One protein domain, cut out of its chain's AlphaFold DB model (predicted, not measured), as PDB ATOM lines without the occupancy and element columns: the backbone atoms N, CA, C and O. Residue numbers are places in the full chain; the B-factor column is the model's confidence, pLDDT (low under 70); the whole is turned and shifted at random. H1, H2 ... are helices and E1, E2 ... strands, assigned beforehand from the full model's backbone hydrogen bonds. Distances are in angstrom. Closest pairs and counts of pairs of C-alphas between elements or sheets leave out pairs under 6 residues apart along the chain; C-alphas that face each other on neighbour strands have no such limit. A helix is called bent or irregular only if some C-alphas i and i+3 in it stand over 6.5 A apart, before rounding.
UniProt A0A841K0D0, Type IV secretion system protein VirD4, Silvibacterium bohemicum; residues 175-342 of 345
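AT A GLANCE: This is residues 175 to 342 of the 345 residues of the protein "Type IV secretion system protein VirD4" of Silvibacterium bohemicum (UniProt A0A841K0D0). Five helices, H1, H3, H4, H5 and H6, cluster round the long helix H2, which runs through the middle of this body. To one side of it stands H9, a long kinked helix that packs on H1 and on one end of H6; H7 lies near H3, H6 and H9, and from it the chain loops out through H8 and the short strand E1, the two elements farthest from the mean of the C-alphas, before it comes back into H9. The printed part has 168 residues, with nine named helices and one named strand in the order H1 to H8, E1, H9, and its class is mostly helix. It is compact, with a radius of gyration of the C-alphas of 16.7 A and spans of 55 by 37 by 29 A.

IN THESE COORDINATES: H1, residues 175 to 186, begins at C-alpha 175 at (142.912, 123.411, 138.567) and is 16.7 A long. H2, residues 195 to 215, begins at C-alpha 195 at (161.594, 130.685, 152.953) and is 30.0 A long. H3 is residues 223 to 230, H4 234 to 243 and H5 249 to 258. H6, residues 268 to 285, is 24.4 A long with a kink of 38 degrees near residue 279. H7 is residues 287 to 292, H8 302 to 305 and E1 310 to 313; E1 pairs with no named strand. H9, residues 317 to 342, is 33.6 A long, has a kink of 78 degrees near residue 324, and ends at C-alpha 342 at (137.922, 134.771, 127.587). H5, H6 and H9 are irregular: C-alphas 254 and 257 are 7.5 A apart, 280 and 283 7.5 A, and 318 and 321 7.9 A.

HOW THE PARTS SIT: H2 is the hub, touching four helices. It touches H1 at a steep tilt of 50 degrees, opposite ways; their closest C-alphas, of Ala 183 and Ser 206, are 5.1 A apart. It touches H5, closest at Gly 207 and Ile 251 with C-alphas 5.1 A apart, H6, at Ala 201 and Ala 277, 5.2 A, and H3, at Ile 208 and Val 226, 6.4 A. H4 and H5 form a helical hairpin at a shallow tilt of 27 degrees. H3 and H4 touch only at the corner. H9 touches H1 with residues 325 to 333 alone, at a shallow tilt of 19 degrees, opposite ways; the closest C-alphas, of Ala 185 and Leu 329, are 5.8 A apart. H2 and H9 are apart. Every O i to N i+4 pair is within hydrogen-bond range in H1, H2, H3, H4 and H7, against 4 of 6 in H5, 11 of 14 in H6 and 17 of 22 in H9; H8 is too short for such a pair.

THE WHOLE: The C-alphas farthest apart, of Gly 263 and Gly 308, are 56.2 A apart. The printed part has no cut, and no link is long. The mean pLDDT of the printed part is 91.6; residues 190 to 194 and residue 342 are under 70.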
ATOM      1  N   PHE A 175     143.398 123.520 137.187       94.75
ATOM      2  CA  PHE A 175     142.912 123.411 138.567       94.75
ATOM      3  C   PHE A 175     144.043 123.444 139.596       94.75
ATOM      4  O   PHE A 175     144.055 124.287 140.493       94.75
ATOM      5  N   HIS A 176     145.027 122.560 139.430       95.94
ATOM      6  CA  HIS A 176     146.165 122.426 140.337       95.94
ATOM      7  C   HIS A 176     147.016 123.704 140.378       95.94
ATOM      8  O   HIS A 176     147.338 124.201 141.455       95.94
ATOM      9  N   THR A 177     147.287 124.307 139.217       94.00
ATOM     10  CA  THR A 177     148.016 125.582 139.127       94.00
ATOM     11  C   THR A 177     147.271 126.726 139.814       94.00
ATOM     12  O   THR A 177     147.900 127.577 140.441       94.00
ATOM     13  N   LEU A 178     145.939 126.779 139.714       93.31
ATOM     14  CA  LEU A 178     145.146 127.801 140.400       93.31
ATOM     15  C   LEU A 178     145.104 127.576 141.920       93.31
ATOM     16  O   LEU A 178     145.159 128.557 142.658       93.31
ATOM     17  N   CYS A 179     145.090 126.323 142.392       96.31
ATOM     18  CA  CYS A 179     145.237 126.011 143.820       96.31
ATOM     19  C   CYS A 179     146.576 126.530 144.366       96.31
ATOM     20  O   CYS A 179     146.604 127.204 145.396       96.31
ATOM     21  N   ASP A 180     147.675 126.291 143.642       95.56
ATOM     22  CA  ASP A 180     149.000 126.798 144.018       95.56
ATOM     23  C   ASP A 180     149.065 128.333 144.001       95.56
ATOM     24  O   ASP A 180     149.625 128.933 144.921       95.56
ATOM     25  N   LYS A 181     148.452 128.985 143.003       91.94
ATOM     26  CA  LYS A 181     148.370 130.454 142.938       91.94
ATOM     27  C   LYS A 181     147.599 131.042 144.120       91.94
ATOM     28  O   LYS A 181     148.084 131.985 144.736       91.94
ATOM     29  N   LEU A 182     146.445 130.474 144.472       93.56
ATOM     30  CA  LEU A 182     145.670 130.921 145.634       93.56
ATOM     31  C   LEU A 182     146.443 130.712 146.941       93.56
ATOM     32  O   LEU A 182     146.470 131.602 147.785       93.56
ATOM     33  N   ALA A 183     147.136 129.583 147.098       95.00
ATOM     34  CA  ALA A 183     147.981 129.356 148.267       95.00
ATOM     35  C   ALA A 183     149.131 130.377 148.367       95.00
ATOM     36  O   ALA A 183     149.444 130.840 149.462       95.00
ATOM     37  N   ALA A 184     149.733 130.769 147.240       91.06
ATOM     38  CA  ALA A 184     150.767 131.803 147.200       91.06
ATOM     39  C   ALA A 184     150.233 133.217 147.504       91.06
ATOM     40  O   ALA A 184     150.964 134.029 148.075       91.06
ATOM     41  N   ALA A 185     148.971 133.500 147.161       89.69
ATOM     42  CA  ALA A 185     148.282 134.738 147.529       89.69
ATOM     43  C   ALA A 185     148.013 134.822 149.042       89.69
ATOM     44  O   ALA A 185     148.061 135.903 149.626       89.69
ATOM     45  N   LEU A 186     147.740 133.673 149.674       92.12
ATOM     46  CA  LEU A 186     147.409 133.556 151.098       92.12
ATOM     47  C   LEU A 186     148.637 133.516 152.015       92.12
ATOM     48  O   LEU A 186     148.612 134.076 153.107       92.12
ATOM     49  N   VAL A 187     149.692 132.819 151.593       91.56
ATOM     50  CA  VAL A 187     150.912 132.607 152.379       91.56
ATOM     51  C   VAL A 187     152.036 133.390 151.715       91.56
ATOM     52  O   VAL A 187     152.626 132.936 150.731       91.56
ATOM     53  N   TRP A 188     152.320 134.589 152.212       83.00
ATOM     54  CA  TRP A 188     153.320 135.472 151.614       83.00
ATOM     55  C   TRP A 188     154.717 135.260 152.204       83.00
ATOM     56  O   TRP A 188     154.863 134.743 153.305       83.00
ATOM     57  N   ASP A 189     155.739 135.616 151.426       78.38
ATOM     58  CA  ASP A 189     157.134 135.579 151.860       78.38
ATOM     59  C   ASP A 189     157.558 136.994 152.266       78.38
ATOM     60  O   ASP A 189     157.537 137.908 151.441       78.38
ATOM     61  N   GLU A 190     157.898 137.179 153.540       67.25
ATOM     62  CA  GLU A 190     158.289 138.473 154.110       67.25
ATOM     63  C   GLU A 190     159.797 138.767 153.954       67.25
ATOM     64  O   GLU A 190     160.231 139.878 154.248       67.25
ATOM     65  N   GLY A 191     160.584 137.830 153.399       58.91
ATOM     66  CA  GLY A 191     161.992 138.034 153.043       58.91
ATOM     67  C   GLY A 191     162.973 137.119 153.788       58.91
ATOM     68  O   GLY A 191     162.911 136.980 155.000       58.91
ATOM     69  N   HIS A 192     163.894 136.536 153.007       56.50
ATOM     70  CA  HIS A 192     165.142 135.782 153.266       56.50
ATOM     71  C   HIS A 192     165.314 134.824 154.468       56.50
ATOM     72  O   HIS A 192     165.980 133.805 154.281       56.50
ATOM     73  N   GLU A 193     164.717 135.036 155.639       57.75
ATOM     74  CA  GLU A 193     164.709 134.051 156.728       57.75
ATOM     75  C   GLU A 193     163.413 133.232 156.694       57.75
ATOM     76  O   GLU A 193     162.304 133.755 156.716       57.75
ATOM     77  N   GLY A 194     163.545 131.908 156.599       61.34
ATOM     78  CA  GLY A 194     162.408 130.993 156.694       61.34
ATOM     79  C   GLY A 194     161.600 130.706 155.433       61.34
ATOM     80  O   GLY A 194     160.531 130.096 155.501       61.34
ATOM     81  N   GLN A 195     162.169 131.012 154.266       73.06
ATOM     82  CA  GLN A 195     161.594 130.685 152.953       73.06
ATOM     83  C   GLN A 195     161.185 129.207 152.809       73.06
ATOM     84  O   GLN A 195     160.197 128.897 152.134       73.06
ATOM     85  N   HIS A 196     161.910 128.288 153.459       80.25
ATOM     86  CA  HIS A 196     161.576 126.865 153.450       80.25
ATOM     87  C   HIS A 196     160.222 126.587 154.125       80.25
ATOM     88  O   HIS A 196     159.380 125.902 153.538       80.25
ATOM     89  N   TRP A 197     159.961 127.156 155.311       86.62
ATOM     90  CA  TRP A 197     158.694 126.956 156.029       86.62
ATOM     91  C   TRP A 197     157.527 127.626 155.306       86.62
ATOM     92  O   TRP A 197     156.480 127.003 155.149       86.62
ATOM     93  N   THR A 198     157.725 128.828 154.760       91.94
ATOM     94  CA  THR A 198     156.722 129.519 153.931       91.94
ATOM     95  C   THR A 198     156.346 128.692 152.702       91.94
ATOM     96  O   THR A 198     155.166 128.509 152.395       91.94
ATOM     97  N   THR A 199     157.335 128.123 152.008       92.81
ATOM     98  CA  THR A 199     157.100 127.255 150.844       92.81
ATOM     99  C   THR A 199     156.367 125.976 151.242       92.81
ATOM    100  O   THR A 199     155.383 125.588 150.611       92.81
ATOM    101  N   ALA A 200     156.786 125.342 152.333       95.12
ATOM    102  CA  ALA A 200     156.133 124.163 152.879       95.12
ATOM    103  C   ALA A 200     154.687 124.445 153.346       95.12
ATOM    104  O   ALA A 200     153.816 123.592 153.160       95.12
ATOM    105  N   ALA A 201     154.410 125.632 153.889       96.81
ATOM    106  CA  ALA A 201     153.072 126.072 154.278       96.81
ATOM    107  C   ALA A 201     152.181 126.313 153.050       96.81
ATOM    108  O   ALA A 201     151.039 125.858 153.031       96.81
ATOM    109  N   ARG A 202     152.708 126.918 151.973       96.44
ATOM    110  CA  ARG A 202     151.999 127.021 150.679       96.44
ATOM    111  C   ARG A 202     151.601 125.651 150.139       96.44
ATOM    112  O   ARG A 202     150.483 125.484 149.659       96.44
ATOM    113  N   ILE A 203     152.497 124.666 150.232       97.81
ATOM    114  CA  ILE A 203     152.221 123.285 149.811       97.81
ATOM    115  C   ILE A 203     151.049 122.700 150.611       97.81
ATOM    116  O   ILE A 203     150.131 122.149 150.005       97.81
ATOM    117  N   LEU A 204     151.051 122.866 151.938       98.50
ATOM    118  CA  LEU A 204     149.956 122.425 152.807       98.50
ATOM    119  C   LEU A 204     148.626 123.099 152.429       98.50
ATOM    120  O   LEU A 204     147.645 122.409 152.155       98.50
ATOM    121  N   VAL A 205     148.606 124.434 152.353       98.38
ATOM    122  CA  VAL A 205     147.405 125.218 152.019       98.38
ATOM    123  C   VAL A 205     146.856 124.829 150.646       98.38
ATOM    124  O   VAL A 205     145.658 124.587 150.512       98.38
ATOM    125  N   SER A 206     147.721 124.692 149.638       98.44
ATOM    126  CA  SER A 206     147.336 124.274 148.284       98.44
ATOM    127  C   SER A 206     146.712 122.875 148.262       98.44
ATOM    128  O   SER A 206     145.673 122.666 147.632       98.44
ATOM    129  N   GLY A 207     147.294 121.921 148.998       98.50
ATOM    130  CA  GLY A 207     146.745 120.571 149.118       98.50
ATOM    131  C   GLY A 207     145.365 120.553 149.782       98.50
ATOM    132  O   GLY A 207     144.468 119.862 149.302       98.50
ATOM    133  N   ILE A 208     145.170 121.346 150.843       98.56
ATOM    134  CA  ILE A 208     143.878 121.458 151.541       98.56
ATOM    135  C   ILE A 208     142.824 122.108 150.643       98.56
ATOM    136  O   ILE A 208     141.713 121.588 150.557       98.56
ATOM    137  N   ILE A 209     143.169 123.190 149.935       98.38
ATOM    138  CA  ILE A 209     142.277 123.818 148.950       98.38
ATOM    139  C   ILE A 209     141.831 122.780 147.916       98.38
ATOM    140  O   ILE A 209     140.632 122.606 147.701       98.38
ATOM    141  N   ALA A 210     142.772 122.045 147.316       98.25
ATOM    142  CA  ALA A 210     142.447 121.049 146.302       98.25
ATOM    143  C   ALA A 210     141.549 119.926 146.848       98.25
ATOM    144  O   ALA A 210     140.575 119.544 146.196       98.25
ATOM    145  N   ALA A 211     141.831 119.435 148.059       98.06
ATOM    146  CA  ALA A 211     141.020 118.417 148.719       98.06
ATOM    147  C   ALA A 211     139.596 118.907 149.024       98.06
ATOM    148  O   ALA A 211     138.636 118.184 148.756       98.06
ATOM    149  N   LEU A 212     139.441 120.140 149.519       97.62
ATOM    150  CA  LEU A 212     138.126 120.730 149.775       97.62
ATOM    151  C   LEU A 212     137.333 120.943 148.485       97.62
ATOM    152  O   LEU A 212     136.155 120.609 148.454       97.62
ATOM    153  N   VAL A 213     137.945 121.438 147.406       97.00
ATOM    154  CA  VAL A 213     137.207 121.640 146.146       97.00
ATOM    155  C   VAL A 213     136.789 120.311 145.509       97.00
ATOM    156  O   VAL A 213     135.688 120.218 144.973       97.00
ATOM    157  N   ARG A 214     137.626 119.265 145.570       95.19
ATOM    158  CA  ARG A 214     137.283 117.961 144.972       95.19
ATOM    159  C   ARG A 214     136.329 117.114 145.812       95.19
ATOM    160  O   ARG A 214     135.562 116.337 145.246       95.19
ATOM    161  N   HIS A 215     136.434 117.188 147.137       94.69
ATOM    162  CA  HIS A 215     135.807 116.217 148.043       94.69
ATOM    163  C   HIS A 215     135.068 116.849 149.223       94.69
ATOM    164  O   HIS A 215     134.451 116.132 150.010       94.69
ATOM    165  N   GLY A 216     135.140 118.169 149.376       91.69
ATOM    166  CA  GLY A 216     134.453 118.889 150.437       91.69
ATOM    167  C   GLY A 216     132.939 118.846 150.271       91.69
ATOM    168  O   GLY A 216     132.398 118.735 149.170       91.69
ATOM    169  N   LEU A 217     132.240 118.955 151.397       90.81
ATOM    170  CA  LEU A 217     130.788 119.060 151.396       90.81
ATOM    171  C   LEU A 217     130.357 120.412 150.800       90.81
ATOM    172  O   LEU A 217     131.004 121.430 151.071       90.81
ATOM    173  N   PRO A 218     129.243 120.467 150.048       88.00
ATOM    174  CA  PRO A 218     128.652 121.734 149.632       88.00
ATOM    175  C   PRO A 218     128.473 122.687 150.825       88.00
ATOM    176  O   PRO A 218     128.062 122.273 151.908       88.00
ATOM    177  N   GLY A 219     128.831 123.960 150.650       87.31
ATOM    178  CA  GLY A 219     128.821 124.963 151.727       87.31
ATOM    179  C   GLY A 219     130.032 124.929 152.672       87.31
ATOM    180  O   GLY A 219     130.155 125.804 153.525       87.31
ATOM    181  N   LYS A 220     130.949 123.963 152.519       92.31
ATOM    182  CA  LYS A 220     132.242 123.904 153.231       92.31
ATOM    183  C   LYS A 220     133.447 124.201 152.339       92.31
ATOM    184  O   LYS A 220     134.575 124.204 152.810       92.31
ATOM    185  N   ILE A 221     133.225 124.484 151.059       96.25
ATOM    186  CA  ILE A 221     134.286 124.800 150.096       96.25
ATOM    187  C   ILE A 221     134.598 126.299 150.173       96.25
ATOM    188  O   ILE A 221     134.270 127.060 149.270       96.25
ATOM    189  N   THR A 222     135.183 126.746 151.284       96.75
ATOM    190  CA  THR A 222     135.521 128.160 151.521       96.75
ATOM    191  C   THR A 222     136.904 128.303 152.144       96.75
ATOM    192  O   THR A 222     137.427 127.374 152.764       96.75
ATOM    193  N   LEU A 223     137.499 129.493 152.036       96.06
ATOM    194  CA  LEU A 223     138.759 129.792 152.726       96.06
ATOM    195  C   LEU A 223     138.628 129.789 154.253       96.06
ATOM    196  O   LEU A 223     139.603 129.522 154.951       96.06
ATOM    197  N   VAL A 224     137.421 130.034 154.771       96.62
ATOM    198  CA  VAL A 224     137.125 129.901 156.202       96.62
ATOM    199  C   VAL A 224     137.308 128.451 156.649       96.62
ATOM    200  O   VAL A 224     137.923 128.206 157.684       96.62
ATOM    201  N   GLU A 225     136.848 127.481 155.854       97.50
ATOM    202  CA  GLU A 225     137.057 126.065 156.169       97.50
ATOM    203  C   GLU A 225     138.526 125.653 155.994       97.50
ATOM    204  O   GLU A 225     139.032 124.898 156.817       97.50
ATOM    205  N   VAL A 226     139.250 126.196 155.003       97.69
ATOM    206  CA  VAL A 226     140.708 125.983 154.868       97.69
ATOM    207  C   VAL A 226     141.436 126.394 156.153       97.69
ATOM    208  O   VAL A 226     142.190 125.599 156.714       97.69
ATOM    209  N   ALA A 227     141.187 127.613 156.641       96.88
ATOM    210  CA  ALA A 227     141.785 128.108 157.879       96.88
ATOM    211  C   ALA A 227     141.382 127.242 159.084       96.88
ATOM    212  O   ALA A 227     142.229 126.867 159.893       96.88
ATOM    213  N   ARG A 228     140.106 126.847 159.164       96.62
ATOM    214  CA  ARG A 228     139.592 125.978 160.227       96.62
ATOM    215  C   ARG A 228     140.285 124.616 160.259       96.62
ATOM    216  O   ARG A 228     140.657 124.171 161.340       96.62
ATOM    217  N   VAL A 229     140.457 123.965 159.108       97.62
ATOM    218  CA  VAL A 229     141.152 122.670 159.002       97.62
ATOM    219  C   VAL A 229     142.587 122.806 159.502       97.62
ATOM    220  O   VAL A 229     143.018 122.014 160.333       97.62
ATOM    221  N   ILE A 230     143.306 123.842 159.067       97.50
ATOM    222  CA  ILE A 230     144.704 124.081 159.462       97.50
ATOM    223  C   ILE A 230     144.838 124.319 160.971       97.50
ATOM    224  O   ILE A 230     145.777 123.824 161.589       97.50
ATOM    225  N   SER A 231     143.889 125.030 161.579       96.31
ATOM    226  CA  SER A 231     143.898 125.344 163.012       96.31
ATOM    227  C   SER A 231     143.259 124.271 163.905       96.31
ATOM    228  O   SER A 231     143.098 124.503 165.100       96.31
ATOM    229  N   SER A 232     142.873 123.107 163.367       95.19
ATOM    230  CA  SER A 232     142.080 122.107 164.105       95.19
ATOM    231  C   SER A 232     142.884 121.123 164.970       95.19
ATOM    232  O   SER A 232     142.301 120.191 165.526       95.19
ATOM    233  N   GLY A 233     144.201 121.313 165.105       92.56
ATOM    234  CA  GLY A 233     145.070 120.388 165.841       92.56
ATOM    235  C   GLY A 233     145.044 119.000 165.202       92.56
ATOM    236  O   GLY A 233     145.297 118.875 164.005       92.56
ATOM    237  N   ASP A 234     144.662 117.974 165.967       92.94
ATOM    238  CA  ASP A 234     144.541 116.595 165.465       92.94
ATOM    239  C   ASP A 234     143.580 116.466 164.272       92.94
ATOM    240  O   ASP A 234     143.794 115.641 163.378       92.94
ATOM    241  N   GLY A 235     142.574 117.346 164.188       96.25
ATOM    242  CA  GLY A 235     141.642 117.394 163.061       96.25
ATOM    243  C   GLY A 235     142.318 117.636 161.702       96.25
ATOM    244  O   GLY A 235     141.807 117.174 160.679       96.25
ATOM    245  N   LEU A 236     143.488 118.291 161.669       97.75
ATOM    246  CA  LEU A 236     144.261 118.494 160.444       97.75
ATOM    247  C   LEU A 236     144.798 117.156 159.935       97.75
ATOM    248  O   LEU A 236     144.681 116.841 158.750       97.75
ATOM    249  N   PHE A 237     145.369 116.355 160.833       97.81
ATOM    250  CA  PHE A 237     145.929 115.057 160.476       97.81
ATOM    251  C   PHE A 237     144.821 114.095 160.040       97.81
ATOM    252  O   PHE A 237     144.978 113.377 159.050       97.81
ATOM    253  N   ASP A 238     143.664 114.141 160.704       97.12
ATOM    254  CA  ASP A 238     142.462 113.399 160.314       97.12
ATOM    255  C   ASP A 238     141.986 113.785 158.908       97.12
ATOM    256  O   ASP A 238     141.686 112.915 158.080       97.12
ATOM    257  N   PHE A 239     141.952 115.087 158.611       97.62
ATOM    258  CA  PHE A 239     141.626 115.601 157.284       97.62
ATOM    259  C   PHE A 239     142.619 115.087 156.235       97.62
ATOM    260  O   PHE A 239     142.203 114.531 155.217       97.62
ATOM    261  N   CYS A 240     143.925 115.197 156.492       97.69
ATOM    262  CA  CYS A 240     144.967 114.732 155.578       97.69
ATOM    263  C   CYS A 240     144.913 113.213 155.362       97.69
ATOM    264  O   CYS A 240     145.013 112.768 154.219       97.69
ATOM    265  N   ARG A 241     144.663 112.410 156.406       96.56
ATOM    266  CA  ARG A 241     144.441 110.957 156.274       96.56
ATOM    267  C   ARG A 241     143.235 110.640 155.400       96.56
ATOM    268  O   ARG A 241     143.312 109.766 154.539       96.56
ATOM    269  N   ASN A 242     142.124 111.350 155.584       96.06
ATOM    270  CA  ASN A 242     140.952 111.171 154.731       96.06
ATOM    271  C   ASN A 242     141.228 111.589 153.282       96.06
ATOM    272  O   ASN A 242     140.792 110.898 152.362       96.06
ATOM    273  N   ALA A 243     142.010 112.650 153.072       96.31
ATOM    274  CA  ALA A 243     142.414 113.103 151.748       96.31
ATOM    275  C   ALA A 243     143.275 112.074 150.992       96.31
ATOM    276  O   ALA A 243     143.230 112.051 149.763       96.31
ATOM    277  N   MET A 244     143.980 111.160 151.675       96.00
ATOM    278  CA  MET A 244     144.726 110.065 151.021       96.00
ATOM    279  C   MET A 244     143.827 109.068 150.277       96.00
ATOM    280  O   MET A 244     144.304 108.295 149.452       96.00
ATOM    281  N   LYS A 245     142.513 109.093 150.529       94.00
ATOM    282  CA  LYS A 245     141.527 108.315 149.766       94.00
ATOM    283  C   LYS A 245     141.239 108.936 148.393       94.00
ATOM    284  O   LYS A 245     140.698 108.252 147.523       94.00
ATOM    285  N   SER A 246     141.583 110.214 148.188       84.56
ATOM    286  CA  SER A 246     141.521 110.846 146.871       84.56
ATOM    287  C   SER A 246     142.589 110.220 145.984       84.56
ATOM    288  O   SER A 246     143.771 110.271 146.292       84.56
ATOM    289  N   ARG A 247     142.209 109.609 144.861       88.69
ATOM    290  CA  ARG A 247     143.177 109.070 143.887       88.69
ATOM    291  C   ARG A 247     143.907 110.178 143.103       88.69
ATOM    292  O   ARG A 247     144.430 109.900 142.032       88.69
ATOM    293  N   ASP A 248     143.890 111.423 143.587       94.75
ATOM    294  CA  ASP A 248     144.540 112.572 142.954       94.75
ATOM    295  C   ASP A 248     146.000 112.661 143.436       94.75
ATOM    296  O   ASP A 248     146.235 112.988 144.607       94.75
ATOM    297  N   PRO A 249     146.990 112.423 142.553       96.50
ATOM    298  CA  PRO A 249     148.399 112.516 142.916       96.50
ATOM    299  C   PRO A 249     148.787 113.880 143.497       96.50
ATOM    300  O   PRO A 249     149.619 113.939 144.394       96.50
ATOM    301  N   PHE A 250     148.163 114.974 143.051       97.31
ATOM    302  CA  PHE A 250     148.453 116.316 143.561       97.31
ATOM    303  C   PHE A 250     148.086 116.457 145.041       97.31
ATOM    304  O   PHE A 250     148.870 116.987 145.828       97.31
ATOM    305  N   ILE A 251     146.912 115.953 145.434       98.12
ATOM    306  CA  ILE A 251     146.459 115.981 146.830       98.12
ATOM    307  C   ILE A 251     147.350 115.070 147.678       98.12
ATOM    308  O   ILE A 251     147.837 115.500 148.727       98.12
ATOM    309  N   ILE A 252     147.612 113.844 147.205       97.75
ATOM    310  CA  ILE A 252     148.461 112.874 147.907       97.75
ATOM    311  C   ILE A 252     149.851 113.464 148.148       97.75
ATOM    312  O   ILE A 252     150.280 113.572 149.294       97.75
ATOM    313  N   THR A 253     150.542 113.918 147.100       97.69
ATOM    314  CA  THR A 253     151.916 114.427 147.209       97.69
ATOM    315  C   THR A 253     152.028 115.605 148.177       97.69
ATOM    316  O   THR A 253     152.997 115.678 148.932       97.69
ATOM    317  N   LYS A 254     151.045 116.515 148.197       98.12
ATOM    318  CA  LYS A 254     151.083 117.694 149.075       98.12
ATOM    319  C   LYS A 254     150.710 117.390 150.528       98.12
ATOM    320  O   LYS A 254     151.250 118.034 151.427       98.12
ATOM    321  N   LEU A 255     149.801 116.440 150.768       98.06
ATOM    322  CA  LEU A 255     149.231 116.196 152.100       98.06
ATOM    323  C   LEU A 255     149.755 114.940 152.804       98.06
ATOM    324  O   LEU A 255     149.604 114.848 154.020       98.06
ATOM    325  N   GLN A 256     150.407 114.006 152.103       96.69
ATOM    326  CA  GLN A 256     150.840 112.717 152.668       96.69
ATOM    327  C   GLN A 256     151.678 112.847 153.942       96.69
ATOM    328  O   GLN A 256     151.473 112.093 154.887       96.69
ATOM    329  N   ARG A 257     152.578 113.839 154.018       95.56
ATOM    330  CA  ARG A 257     153.435 114.022 155.201       95.56
ATOM    331  C   ARG A 257     152.641 114.400 156.452       95.56
ATOM    332  O   ARG A 257     153.109 114.150 157.547       95.56
ATOM    333  N   PHE A 258     151.453 114.980 156.285       96.94
ATOM    334  CA  PHE A 258     150.551 115.360 157.371       96.94
ATOM    335  C   PHE A 258     149.495 114.276 157.652       96.94
ATOM    336  O   PHE A 258     148.657 114.439 158.527       96.94
ATOM    337  N   ALA A 259     149.496 113.148 156.939       96.00
ATOM    338  CA  ALA A 259     148.557 112.049 157.164       96.00
ATOM    339  C   ALA A 259     149.043 111.102 158.286       96.00
ATOM    340  O   ALA A 259     149.108 109.888 158.099       96.00
ATOM    341  N   LEU A 260     149.409 111.660 159.445       94.75
ATOM    342  CA  LEU A 260     149.969 110.912 160.579       94.75
ATOM    343  C   LEU A 260     148.972 109.896 161.141       94.75
ATOM    344  O   LEU A 260     147.778 110.184 161.202       94.75
ATOM    345  N   ALA A 261     149.446 108.728 161.581       92.62
ATOM    346  CA  ALA A 261     148.600 107.744 162.254       92.62
ATOM    347  C   ALA A 261     148.066 108.301 163.594       92.62
ATOM    348  O   ALA A 261     148.763 109.088 164.240       92.62
ATOM    349  N   PRO A 262     146.859 107.901 164.042       91.94
ATOM    350  CA  PRO A 262     146.327 108.327 165.336       91.94
ATOM    351  C   PRO A 262     147.325 108.079 166.478       91.94
ATOM    352  O   PRO A 262     147.888 106.990 166.576       91.94
ATOM    353  N   GLY A 263     147.548 109.091 167.320       88.56
ATOM    354  CA  GLY A 263     148.496 109.032 168.440       88.56
ATOM    355  C   GLY A 263     149.972 109.230 168.069       88.56
ATOM    356  O   GLY A 263     150.822 109.135 168.946       88.56
ATOM    357  N   SER A 264     150.295 109.498 166.799       92.25
ATOM    358  CA  SER A 264     151.656 109.882 166.398       92.25
ATOM    359  C   SER A 264     151.907 111.364 166.663       92.25
ATOM    360  O   SER A 264     151.065 112.201 166.341       92.25
ATOM    361  N   GLU A 265     153.090 111.696 167.174       91.88
ATOM    362  CA  GLU A 265     153.490 113.087 167.382       91.88
ATOM    363  C   GLU A 265     154.079 113.701 166.097       91.88
ATOM    364  O   GLU A 265     154.918 113.075 165.436       91.88
ATOM    365  N   PRO A 266     153.675 114.927 165.718       93.81
ATOM    366  CA  PRO A 266     154.273 115.633 164.593       93.81
ATOM    367  C   PRO A 266     155.717 116.042 164.897       93.81
ATOM    368  O   PRO A 266     156.048 116.485 165.998       93.81
ATOM    369  N   SER A 267     156.585 115.954 163.887       95.38
ATOM    370  CA  SER A 267     157.957 116.449 164.004       95.38
ATOM    371  C   SER A 267     157.983 117.965 164.229       95.38
ATOM    372  O   SER A 267     157.064 118.692 163.840       95.38
ATOM    373  N   ARG A 268     159.082 118.474 164.802       94.81
ATOM    374  CA  ARG A 268     159.281 119.919 164.998       94.81
ATOM    375  C   ARG A 268     159.123 120.711 163.698       94.81
ATOM    376  O   ARG A 268     158.385 121.684 163.675       94.81
ATOM    377  N   GLU A 269     159.738 120.245 162.612       93.62
ATOM    378  CA  GLU A 269     159.618 120.882 161.295       93.62
ATOM    379  C   GLU A 269     158.157 120.960 160.829       93.62
ATOM    380  O   GLU A 269     157.720 121.980 160.302       93.62
ATOM    381  N   MET A 270     157.371 119.901 161.046       95.62
ATOM    382  CA  MET A 270     155.958 119.893 160.681       95.62
ATOM    383  C   MET A 270     155.156 120.910 161.496       95.62
ATOM    384  O   MET A 270     154.341 121.634 160.922       95.62
ATOM    385  N   ASN A 271     155.419 121.003 162.801       95.56
ATOM    386  CA  ASN A 271     154.812 122.014 163.664       95.56
ATOM    387  C   ASN A 271     155.182 123.435 163.221       95.56
ATOM    388  O   ASN A 271     154.302 124.290 163.166       95.56
ATOM    389  N   ASP A 272     156.434 123.679 162.822       95.25
ATOM    390  CA  ASP A 272     156.876 124.982 162.306       95.25
ATOM    391  C   ASP A 272     156.129 125.355 161.010       95.25
ATOM    392  O   ASP A 272     155.703 126.499 160.826       95.25
ATOM    393  N   VAL A 273     155.883 124.379 160.129       96.12
ATOM    394  CA  VAL A 273     155.094 124.578 158.902       96.12
ATOM    395  C   VAL A 273     153.626 124.881 159.210       96.12
ATOM    396  O   VAL A 273     153.056 125.805 158.626       96.12
ATOM    397  N   ILE A 274     153.006 124.125 160.121       97.31
ATOM    398  CA  ILE A 274     151.610 124.342 160.534       97.31
ATOM    399  C   ILE A 274     151.469 125.714 161.201       97.31
ATOM    400  O   ILE A 274     150.582 126.481 160.833       97.31
ATOM    401  N   SER A 275     152.378 126.064 162.113       96.12
ATOM    402  CA  SER A 275     152.415 127.365 162.788       96.12
ATOM    403  C   SER A 275     152.540 128.522 161.789       96.12
ATOM    404  O   SER A 275     151.811 129.516 161.875       96.12
ATOM    405  N   THR A 276     153.388 128.356 160.767       95.38
ATOM    406  CA  THR A 276     153.525 129.319 159.664       95.38
ATOM    407  C   THR A 276     152.203 129.494 158.908       95.38
ATOM    408  O   THR A 276     151.772 130.622 158.667       95.38
ATOM    409  N   ALA A 277     151.521 128.395 158.562       96.38
ATOM    410  CA  ALA A 277     150.231 128.439 157.873       96.38
ATOM    411  C   ALA A 277     149.134 129.105 158.728       96.38
ATOM    412  O   ALA A 277     148.406 129.958 158.219       96.38
ATOM    413  N   ILE A 278     149.053 128.772 160.022       96.00
ATOM    414  CA  ILE A 278     148.127 129.398 160.981       96.00
ATOM    415  C   ILE A 278     148.362 130.910 161.032       96.00
ATOM    416  O   ILE A 278     147.422 131.685 160.877       96.00
ATOM    417  N   THR A 279     149.618 131.331 161.192       93.81
ATOM    418  CA  THR A 279     149.992 132.751 161.278       93.81
ATOM    419  C   THR A 279     149.622 133.501 160.001       93.81
ATOM    420  O   THR A 279     149.022 134.576 160.049       93.81
ATOM    421  N   GLN A 280     149.922 132.926 158.834       92.69
ATOM    422  CA  GLN A 280     149.648 133.587 157.561       92.69
ATOM    423  C   GLN A 280     148.142 133.708 157.271       92.69
ATOM    424  O   GLN A 280     147.726 134.728 156.719       92.69
ATOM    425  N   LEU A 281     147.327 132.747 157.725       94.19
ATOM    426  CA  LEU A 281     145.866 132.737 157.573       94.19
ATOM    427  C   LEU A 281     145.096 133.397 158.730       94.19
ATOM    428  O   LEU A 281     143.869 133.476 158.667       94.19
ATOM    429  N   ALA A 282     145.777 133.903 159.762       92.56
ATOM    430  CA  ALA A 282     145.145 134.418 160.980       92.56
ATOM    431  C   ALA A 282     144.120 135.540 160.724       92.56
ATOM    432  O   ALA A 282     143.131 135.649 161.449       92.56
ATOM    433  N   PHE A 283     144.297 136.332 159.660       91.81
ATOM    434  CA  PHE A 283     143.355 137.388 159.268       91.81
ATOM    435  C   PHE A 283     141.939 136.854 158.963       91.81
ATOM    436  O   PHE A 283     140.957 137.559 159.185       91.81
ATOM    437  N   ILE A 284     141.815 135.595 158.517       93.50
ATOM    438  CA  ILE A 284     140.523 134.931 158.270       93.50
ATOM    439  C   ILE A 284     139.796 134.643 159.590       93.50
ATOM    440  O   ILE A 284     138.573 134.562 159.607       93.50
ATOM    441  N   GLY A 285     140.512 134.551 160.715       87.75
ATOM    442  CA  GLY A 285     139.913 134.405 162.044       87.75
ATOM    443  C   GLY A 285     139.093 135.621 162.495       87.75
ATOM    444  O   GLY A 285     138.297 135.514 163.426       87.75
ATOM    445  N   ASN A 286     139.231 136.775 161.832       91.31
ATOM    446  CA  ASN A 286     138.357 137.917 162.065       91.31
ATOM    447  C   ASN A 286     136.944 137.610 161.542       91.31
ATOM    448  O   ASN A 286     136.752 137.445 160.340       91.31
ATOM    449  N   ALA A 287     135.942 137.598 162.428       93.00
ATOM    450  CA  ALA A 287     134.564 137.231 162.085       93.00
ATOM    451  C   ALA A 287     133.971 138.048 160.920       93.00
ATOM    452  O   ALA A 287     133.204 137.517 160.120       93.00
ATOM    453  N   ALA A 288     134.344 139.324 160.795       93.00
ATOM    454  CA  ALA A 288     133.862 140.204 159.736       93.00
ATOM    455  C   ALA A 288     134.452 139.818 158.364       93.00
ATOM    456  O   ALA A 288     133.747 139.784 157.354       93.00
ATOM    457  N   ILE A 289     135.744 139.470 158.340       94.31
ATOM    458  CA  ILE A 289     136.434 138.963 157.148       94.31
ATOM    459  C   ILE A 289     135.929 137.561 156.795       94.31
ATOM    460  O   ILE A 289     135.602 137.313 155.635       94.31
ATOM    461  N   ALA A 290     135.819 136.668 157.782       95.06
ATOM    462  CA  ALA A 290     135.301 135.315 157.599       95.06
ATOM    463  C   ALA A 290     133.916 135.332 156.948       95.06
ATOM    464  O   ALA A 290     133.686 134.618 155.975       95.06
ATOM    465  N   GLU A 291     133.015 136.188 157.434       95.38
ATOM    466  CA  GLU A 291     131.675 136.318 156.869       95.38
ATOM    467  C   GLU A 291     131.706 136.848 155.432       95.38
ATOM    468  O   GLU A 291     130.995 136.338 154.569       95.38
ATOM    469  N   SER A 292     132.582 137.809 155.126       95.50
ATOM    470  CA  SER A 292     132.766 138.272 153.746       95.50
ATOM    471  C   SER A 292     133.289 137.178 152.804       95.50
ATOM    472  O   SER A 292     133.062 137.294 151.601       95.50
ATOM    473  N   LEU A 293     133.988 136.164 153.324       95.56
ATOM    474  CA  LEU A 293     134.567 135.044 152.573       95.56
ATOM    475  C   LEU A 293     133.727 133.752 152.662       95.56
ATOM    476  O   LEU A 293     134.156 132.708 152.164       95.56
ATOM    477  N   SER A 294     132.555 133.783 153.311       94.19
ATOM    478  CA  SER A 294     131.767 132.581 153.636       94.19
ATOM    479  C   SER A 294     130.943 132.026 152.466       94.19
ATOM    480  O   SER A 294     130.359 130.948 152.572       94.19
ATOM    481  N   GLY A 295     130.907 132.733 151.338       93.50
ATOM    482  CA  GLY A 295     130.223 132.331 150.113       93.50
ATOM    483  C   GLY A 295     130.382 133.394 149.031       93.50
ATOM    484  O   GLY A 295     131.012 134.422 149.272       93.50
ATOM    485  N   SER A 296     129.796 133.167 147.859       94.44
ATOM    486  CA  SER A 296     129.755 134.163 146.784       94.44
ATOM    487  C   SER A 296     128.333 134.556 146.452       94.44
ATOM    488  O   SER A 296     127.496 133.701 146.167       94.44
ATOM    489  N   ASP A 297     128.096 135.861 146.406       95.88
ATOM    490  CA  ASP A 297     126.856 136.417 145.862       95.88
ATOM    491  C   ASP A 297     127.042 136.876 144.394       95.88
ATOM    492  O   ASP A 297     126.071 137.218 143.719       95.88
ATOM    493  N   PHE A 298     128.285 136.871 143.887       94.81
ATOM    494  CA  PHE A 298     128.653 137.196 142.502       94.81
ATOM    495  C   PHE A 298     130.002 136.576 142.104       94.81
ATOM    496  O   PHE A 298     130.785 136.174 142.967       94.81
ATOM    497  N   ARG A 299     130.317 136.566 140.799       92.94
ATOM    498  CA  ARG A 299     131.672 136.310 140.284       92.94
ATOM    499  C   ARG A 299     132.251 137.533 139.590       92.94
ATOM    500  O   ARG A 299     131.532 138.296 138.949       92.94
ATOM    501  N   PHE A 300     133.571 137.698 139.641       93.75
ATOM    502  CA  PHE A 300     134.223 138.797 138.925       93.75
ATOM    503  C   PHE A 300     134.118 138.635 137.405       93.75
ATOM    504  O   PHE A 300     133.971 139.631 136.701       93.75
ATOM    505  N   ALA A 301     134.088 137.400 136.898       91.25
ATOM    506  CA  ALA A 301     133.766 137.111 135.499       91.25
ATOM    507  C   ALA A 301     132.391 137.670 135.066       91.25
ATOM    508  O   ALA A 301     132.203 138.055 133.916       91.25
ATOM    509  N   ASP A 302     131.419 137.815 135.975       89.00
ATOM    510  CA  ASP A 302     130.108 138.359 135.602       89.00
ATOM    511  C   ASP A 302     130.194 139.816 135.124       89.00
ATOM    512  O   ASP A 302     129.310 140.277 134.404       89.00
ATOM    513  N   LEU A 303     131.278 140.539 135.436       92.56
ATOM    514  CA  LEU A 303     131.471 141.915 134.982       92.56
ATOM    515  C   LEU A 303     131.629 142.024 133.461       92.56
ATOM    516  O   LEU A 303     131.281 143.081 132.928       92.56
ATOM    517  N   LYS A 304     132.117 140.993 132.749       90.88
ATOM    518  CA  LYS A 304     132.117 141.024 131.273       90.88
ATOM    519  C   LYS A 304     130.793 140.539 130.682       90.88
ATOM    520  O   LYS A 304     130.419 141.002 129.608       90.88
ATOM    521  N   ARG A 305     130.066 139.663 131.385       89.38
ATOM    522  CA  ARG A 305     128.769 139.103 130.943       89.38
ATOM    523  C   ARG A 305     127.603 140.052 131.146       89.38
ATOM    524  O   ARG A 305     126.648 140.033 130.378       89.38
ATOM    525  N   GLN A 306     127.669 140.851 132.205       91.12
ATOM    526  CA  GLN A 306     126.609 141.743 132.656       91.12
ATOM    527  C   GLN A 306     127.149 143.180 132.665       91.12
ATOM    528  O   GLN A 306     127.637 143.652 133.701       91.12
ATOM    529  N   PRO A 307     127.108 143.884 131.515       90.00
ATOM    530  CA  PRO A 307     127.581 145.259 131.410       90.00
ATOM    531  C   PRO A 307     126.946 146.174 132.461       90.00
ATOM    532  O   PRO A 307     125.760 146.065 132.759       90.00
ATOM    533  N   GLY A 308     127.744 147.086 133.014       93.75
ATOM    534  CA  GLY A 308     127.293 148.039 134.035       93.75
ATOM    535  C   GLY A 308     127.422 147.515 135.468       93.75
ATOM    536  O   GLY A 308     127.248 148.287 136.414       93.75
ATOM    537  N   THR A 309     127.798 146.243 135.650       97.00
ATOM    538  CA  THR A 309     128.049 145.660 136.974       97.00
ATOM    539  C   THR A 309     129.198 146.368 137.683       97.00
ATOM    540  O   THR A 309     130.246 146.644 137.100       97.00
ATOM    541  N   THR A 310     129.006 146.692 138.956       97.75
ATOM    542  CA  THR A 310     129.957 147.484 139.737       97.75
ATOM    543  C   THR A 310     130.311 146.772 141.023       97.75
ATOM    544  O   THR A 310     129.415 146.399 141.774       97.75
ATOM    545  N   VAL A 311     131.603 146.621 141.293       97.88
ATOM    546  CA  VAL A 311     132.101 146.055 142.548       97.88
ATOM    547  C   VAL A 311     132.895 147.119 143.285       97.88
ATOM    548  O   VAL A 311     133.906 147.602 142.777       97.88
ATOM    549  N   PHE A 312     132.447 147.483 144.481       97.62
ATOM    550  CA  PHE A 312     133.213 148.320 145.398       97.62
ATOM    551  C   PHE A 312     133.941 147.432 146.407       97.62
ATOM    552  O   PHE A 312     133.340 146.531 146.988       97.62
ATOM    553  N   ILE A 313     135.229 147.691 146.618       96.06
ATOM    554  CA  ILE A 313     136.063 147.036 147.626       96.06
ATOM    555  C   ILE A 313     136.351 148.073 148.707       96.06
ATOM    556  O   ILE A 313     137.171 148.974 148.518       96.06
ATOM    557  N   CYS A 314     135.635 147.966 149.820       94.38
ATOM    558  CA  CYS A 314     135.603 148.955 150.886       94.38
ATOM    559  C   CYS A 314     136.327 148.430 152.124       94.38
ATOM    560  O   CYS A 314     135.758 147.695 152.932       94.38
ATOM    561  N   LEU A 315     137.596 148.819 152.263       87.88
ATOM    562  CA  LEU A 315     138.480 148.381 153.344       87.88
ATOM    563  C   LEU A 315     139.122 149.589 154.035       87.88
ATOM    564  O   LEU A 315     139.922 150.278 153.401       87.88
ATOM    565  N   PRO A 316     138.784 149.867 155.306       85.56
ATOM    566  CA  PRO A 316     139.243 151.066 155.995       85.56
ATOM    567  C   PRO A 316     140.767 151.107 156.104       85.56
ATOM    568  O   PRO A 316     141.387 150.169 156.597       85.56
ATOM    569  N   LEU A 317     141.366 152.239 155.706       83.12
ATOM    570  CA  LEU A 317     142.826 152.424 155.746       83.12
ATOM    571  C   LEU A 317     143.417 152.222 157.150       83.12
ATOM    572  O   LEU A 317     144.538 151.750 157.282       83.12
ATOM    573  N   SER A 318     142.653 152.552 158.197       83.81
ATOM    574  CA  SER A 318     143.047 152.364 159.598       83.81
ATOM    575  C   SER A 318     143.167 150.897 160.020       83.81
ATOM    576  O   SER A 318     143.635 150.626 161.117       83.81
ATOM    577  N   MET A 319     142.702 149.962 159.188       82.81
ATOM    578  CA  MET A 319     142.787 148.519 159.414       82.81
ATOM    579  C   MET A 319     143.634 147.832 158.337       82.81
ATOM    580  O   MET A 319     143.528 146.617 158.168       82.81
ATOM    581  N   LEU A 320     144.444 148.576 157.574       79.44
ATOM    582  CA  LEU A 320     145.255 147.999 156.496       79.44
ATOM    583  C   LEU A 320     146.183 146.899 156.991       79.44
ATOM    584  O   LEU A 320     146.229 145.858 156.356       79.44
ATOM    585  N   ASP A 321     146.802 147.069 158.154       77.38
ATOM    586  CA  ASP A 321     147.726 146.080 158.727       77.38
ATOM    587  C   ASP A 321     147.059 144.712 158.988       77.38
ATOM    588  O   ASP A 321     147.733 143.695 159.103       77.38
ATOM    589  N   VAL A 322     145.724 144.683 159.088       75.50
ATOM    590  CA  VAL A 322     144.916 143.463 159.271       75.50
ATOM    591  C   VAL A 322     144.263 143.009 157.958       75.50
ATOM    592  O   VAL A 322     143.904 141.842 157.802       75.50
ATOM    593  N   THR A 323     144.044 143.932 157.019       80.44
ATOM    594  CA  THR A 323     143.189 143.733 155.835       80.44
ATOM    595  C   THR A 323     143.950 143.715 154.518       80.44
ATOM    596  O   THR A 323     143.349 143.420 153.486       80.44
ATOM    597  N   ASP A 324     145.254 143.975 154.529       85.50
ATOM    598  CA  ASP A 324     146.156 143.910 153.380       85.50
ATOM    599  C   ASP A 324     146.086 142.546 152.676       85.50
ATOM    600  O   ASP A 324     145.925 142.483 151.453       85.50
ATOM    601  N   LYS A 325     146.095 141.451 153.446       87.75
ATOM    602  CA  LYS A 325     145.989 140.081 152.931       87.75
ATOM    603  C   LYS A 325     144.636 139.823 152.282       87.75
ATOM    604  O   LYS A 325     144.578 139.275 151.184       87.75
ATOM    605  N   TYR A 326     143.550 140.274 152.913       90.44
ATOM    606  CA  TYR A 326     142.212 140.200 152.321       90.44
ATOM    607  C   TYR A 326     142.135 141.012 151.022       90.44
ATOM    608  O   TYR A 326     141.659 140.510 150.004       90.44
ATOM    609  N   PHE A 327     142.639 142.247 151.033       88.81
ATOM    610  CA  PHE A 327     142.635 143.132 149.873       88.81
ATOM    611  C   PHE A 327     143.357 142.498 148.687       88.81
ATOM    612  O   PHE A 327     142.825 142.429 147.577       88.81
ATOM    613  N   ARG A 328     144.562 141.994 148.944       87.38
ATOM    614  CA  ARG A 328     145.394 141.352 147.942       87.38
ATOM    615  C   ARG A 328     144.748 140.089 147.384       87.38
ATOM    616  O   ARG A 328     144.681 139.939 146.168       87.38
ATOM    617  N   LEU A 329     144.228 139.227 148.254       91.25
ATOM    618  CA  LEU A 329     143.500 138.021 147.870       91.25
ATOM    619  C   LEU A 329     142.330 138.344 146.933       91.25
ATOM    620  O   LEU A 329     142.203 137.725 145.876       91.25
ATOM    621  N   VAL A 330     141.494 139.325 147.289       92.31
ATOM    622  CA  VAL A 330     140.361 139.749 146.455       92.31
ATOM    623  C   VAL A 330     140.849 140.268 145.105       92.31
ATOM    624  O   VAL A 330     140.312 139.858 144.079       92.31
ATOM    625  N   LEU A 331     141.875 141.124 145.077       90.19
ATOM    626  CA  LEU A 331     142.383 141.713 143.837       90.19
ATOM    627  C   LEU A 331     143.012 140.667 142.906       90.19
ATOM    628  O   LEU A 331     142.696 140.641 141.717       90.19
ATOM    629  N   GLU A 332     143.871 139.790 143.429       88.81
ATOM    630  CA  GLU A 332     144.506 138.727 142.642       88.81
ATOM    631  C   GLU A 332     143.462 137.761 142.073       88.81
ATOM    632  O   GLU A 332     143.505 137.417 140.889       88.81
ATOM    633  N   THR A 333     142.473 137.383 142.886       91.12
ATOM    634  CA  THR A 333     141.391 136.488 142.459       91.12
ATOM    635  C   THR A 333     140.485 137.161 141.428       91.12
ATOM    636  O   THR A 333     140.134 136.541 140.426       91.12
ATOM    637  N   ALA A 334     140.150 138.441 141.620       91.38
ATOM    638  CA  ALA A 334     139.355 139.218 140.675       91.38
ATOM    639  C   ALA A 334     140.026 139.304 139.302       91.38
ATOM    640  O   ALA A 334     139.387 139.065 138.277       91.38
ATOM    641  N   LEU A 335     141.327 139.611 139.281       89.19
ATOM    642  CA  LEU A 335     142.112 139.665 138.050       89.19
ATOM    643  C   LEU A 335     142.183 138.293 137.376       89.19
ATOM    644  O   LEU A 335     141.979 138.204 136.167       89.19
ATOM    645  N   ALA A 336     142.424 137.223 138.138       87.00
ATOM    646  CA  ALA A 336     142.467 135.869 137.596       87.00
ATOM    647  C   ALA A 336     141.123 135.445 136.976       87.00
ATOM    648  O   ALA A 336     141.103 134.937 135.856       87.00
ATOM    649  N   ASP A 337     140.004 135.680 137.667       89.19
ATOM    650  CA  ASP A 337     138.663 135.323 137.179       89.19
ATOM    651  C   ASP A 337     138.308 136.114 135.908       89.19
ATOM    652  O   ASP A 337     137.853 135.539 134.918       89.19
ATOM    653  N   LEU A 338     138.617 137.417 135.882       89.06
ATOM    654  CA  LEU A 338     138.411 138.264 134.708       89.06
ATOM    655  C   LEU A 338     139.264 137.831 133.514       89.06
ATOM    656  O   LEU A 338     138.768 137.806 132.387       89.06
ATOM    657  N   LEU A 339     140.544 137.519 133.713       84.06
ATOM    658  CA  LEU A 339     141.439 137.138 132.616       84.06
ATOM    659  C   LEU A 339     141.063 135.779 132.010       84.06
ATOM    660  O   LEU A 339     141.145 135.619 130.793       84.06
ATOM    661  N   ASN A 340     140.581 134.840 132.826       77.75
ATOM    662  CA  ASN A 340     140.236 133.485 132.387       77.75
ATOM    663  C   ASN A 340     138.868 133.372 131.697       77.75
ATOM    664  O   ASN A 340     138.583 132.374 131.043       77.75
ATOM    665  N   GLU A 341     137.991 134.364 131.822       71.50
ATOM    666  CA  GLU A 341     136.663 134.288 131.210       71.50
ATOM    667  C   GLU A 341     136.706 134.229 129.668       71.50
ATOM    668  O   GLU A 341     135.834 133.633 129.046       71.50
ATOM    669  N   GLY A 342     137.745 134.793 129.044       55.25
ATOM    670  CA  GLY A 342     137.922 134.771 127.587       55.25
ATOM    671  C   GLY A 342     138.564 133.497 127.031       55.25
ATOM    672  O   GLY A 342     138.688 133.378 125.819       55.25
TER     673      GLY A 342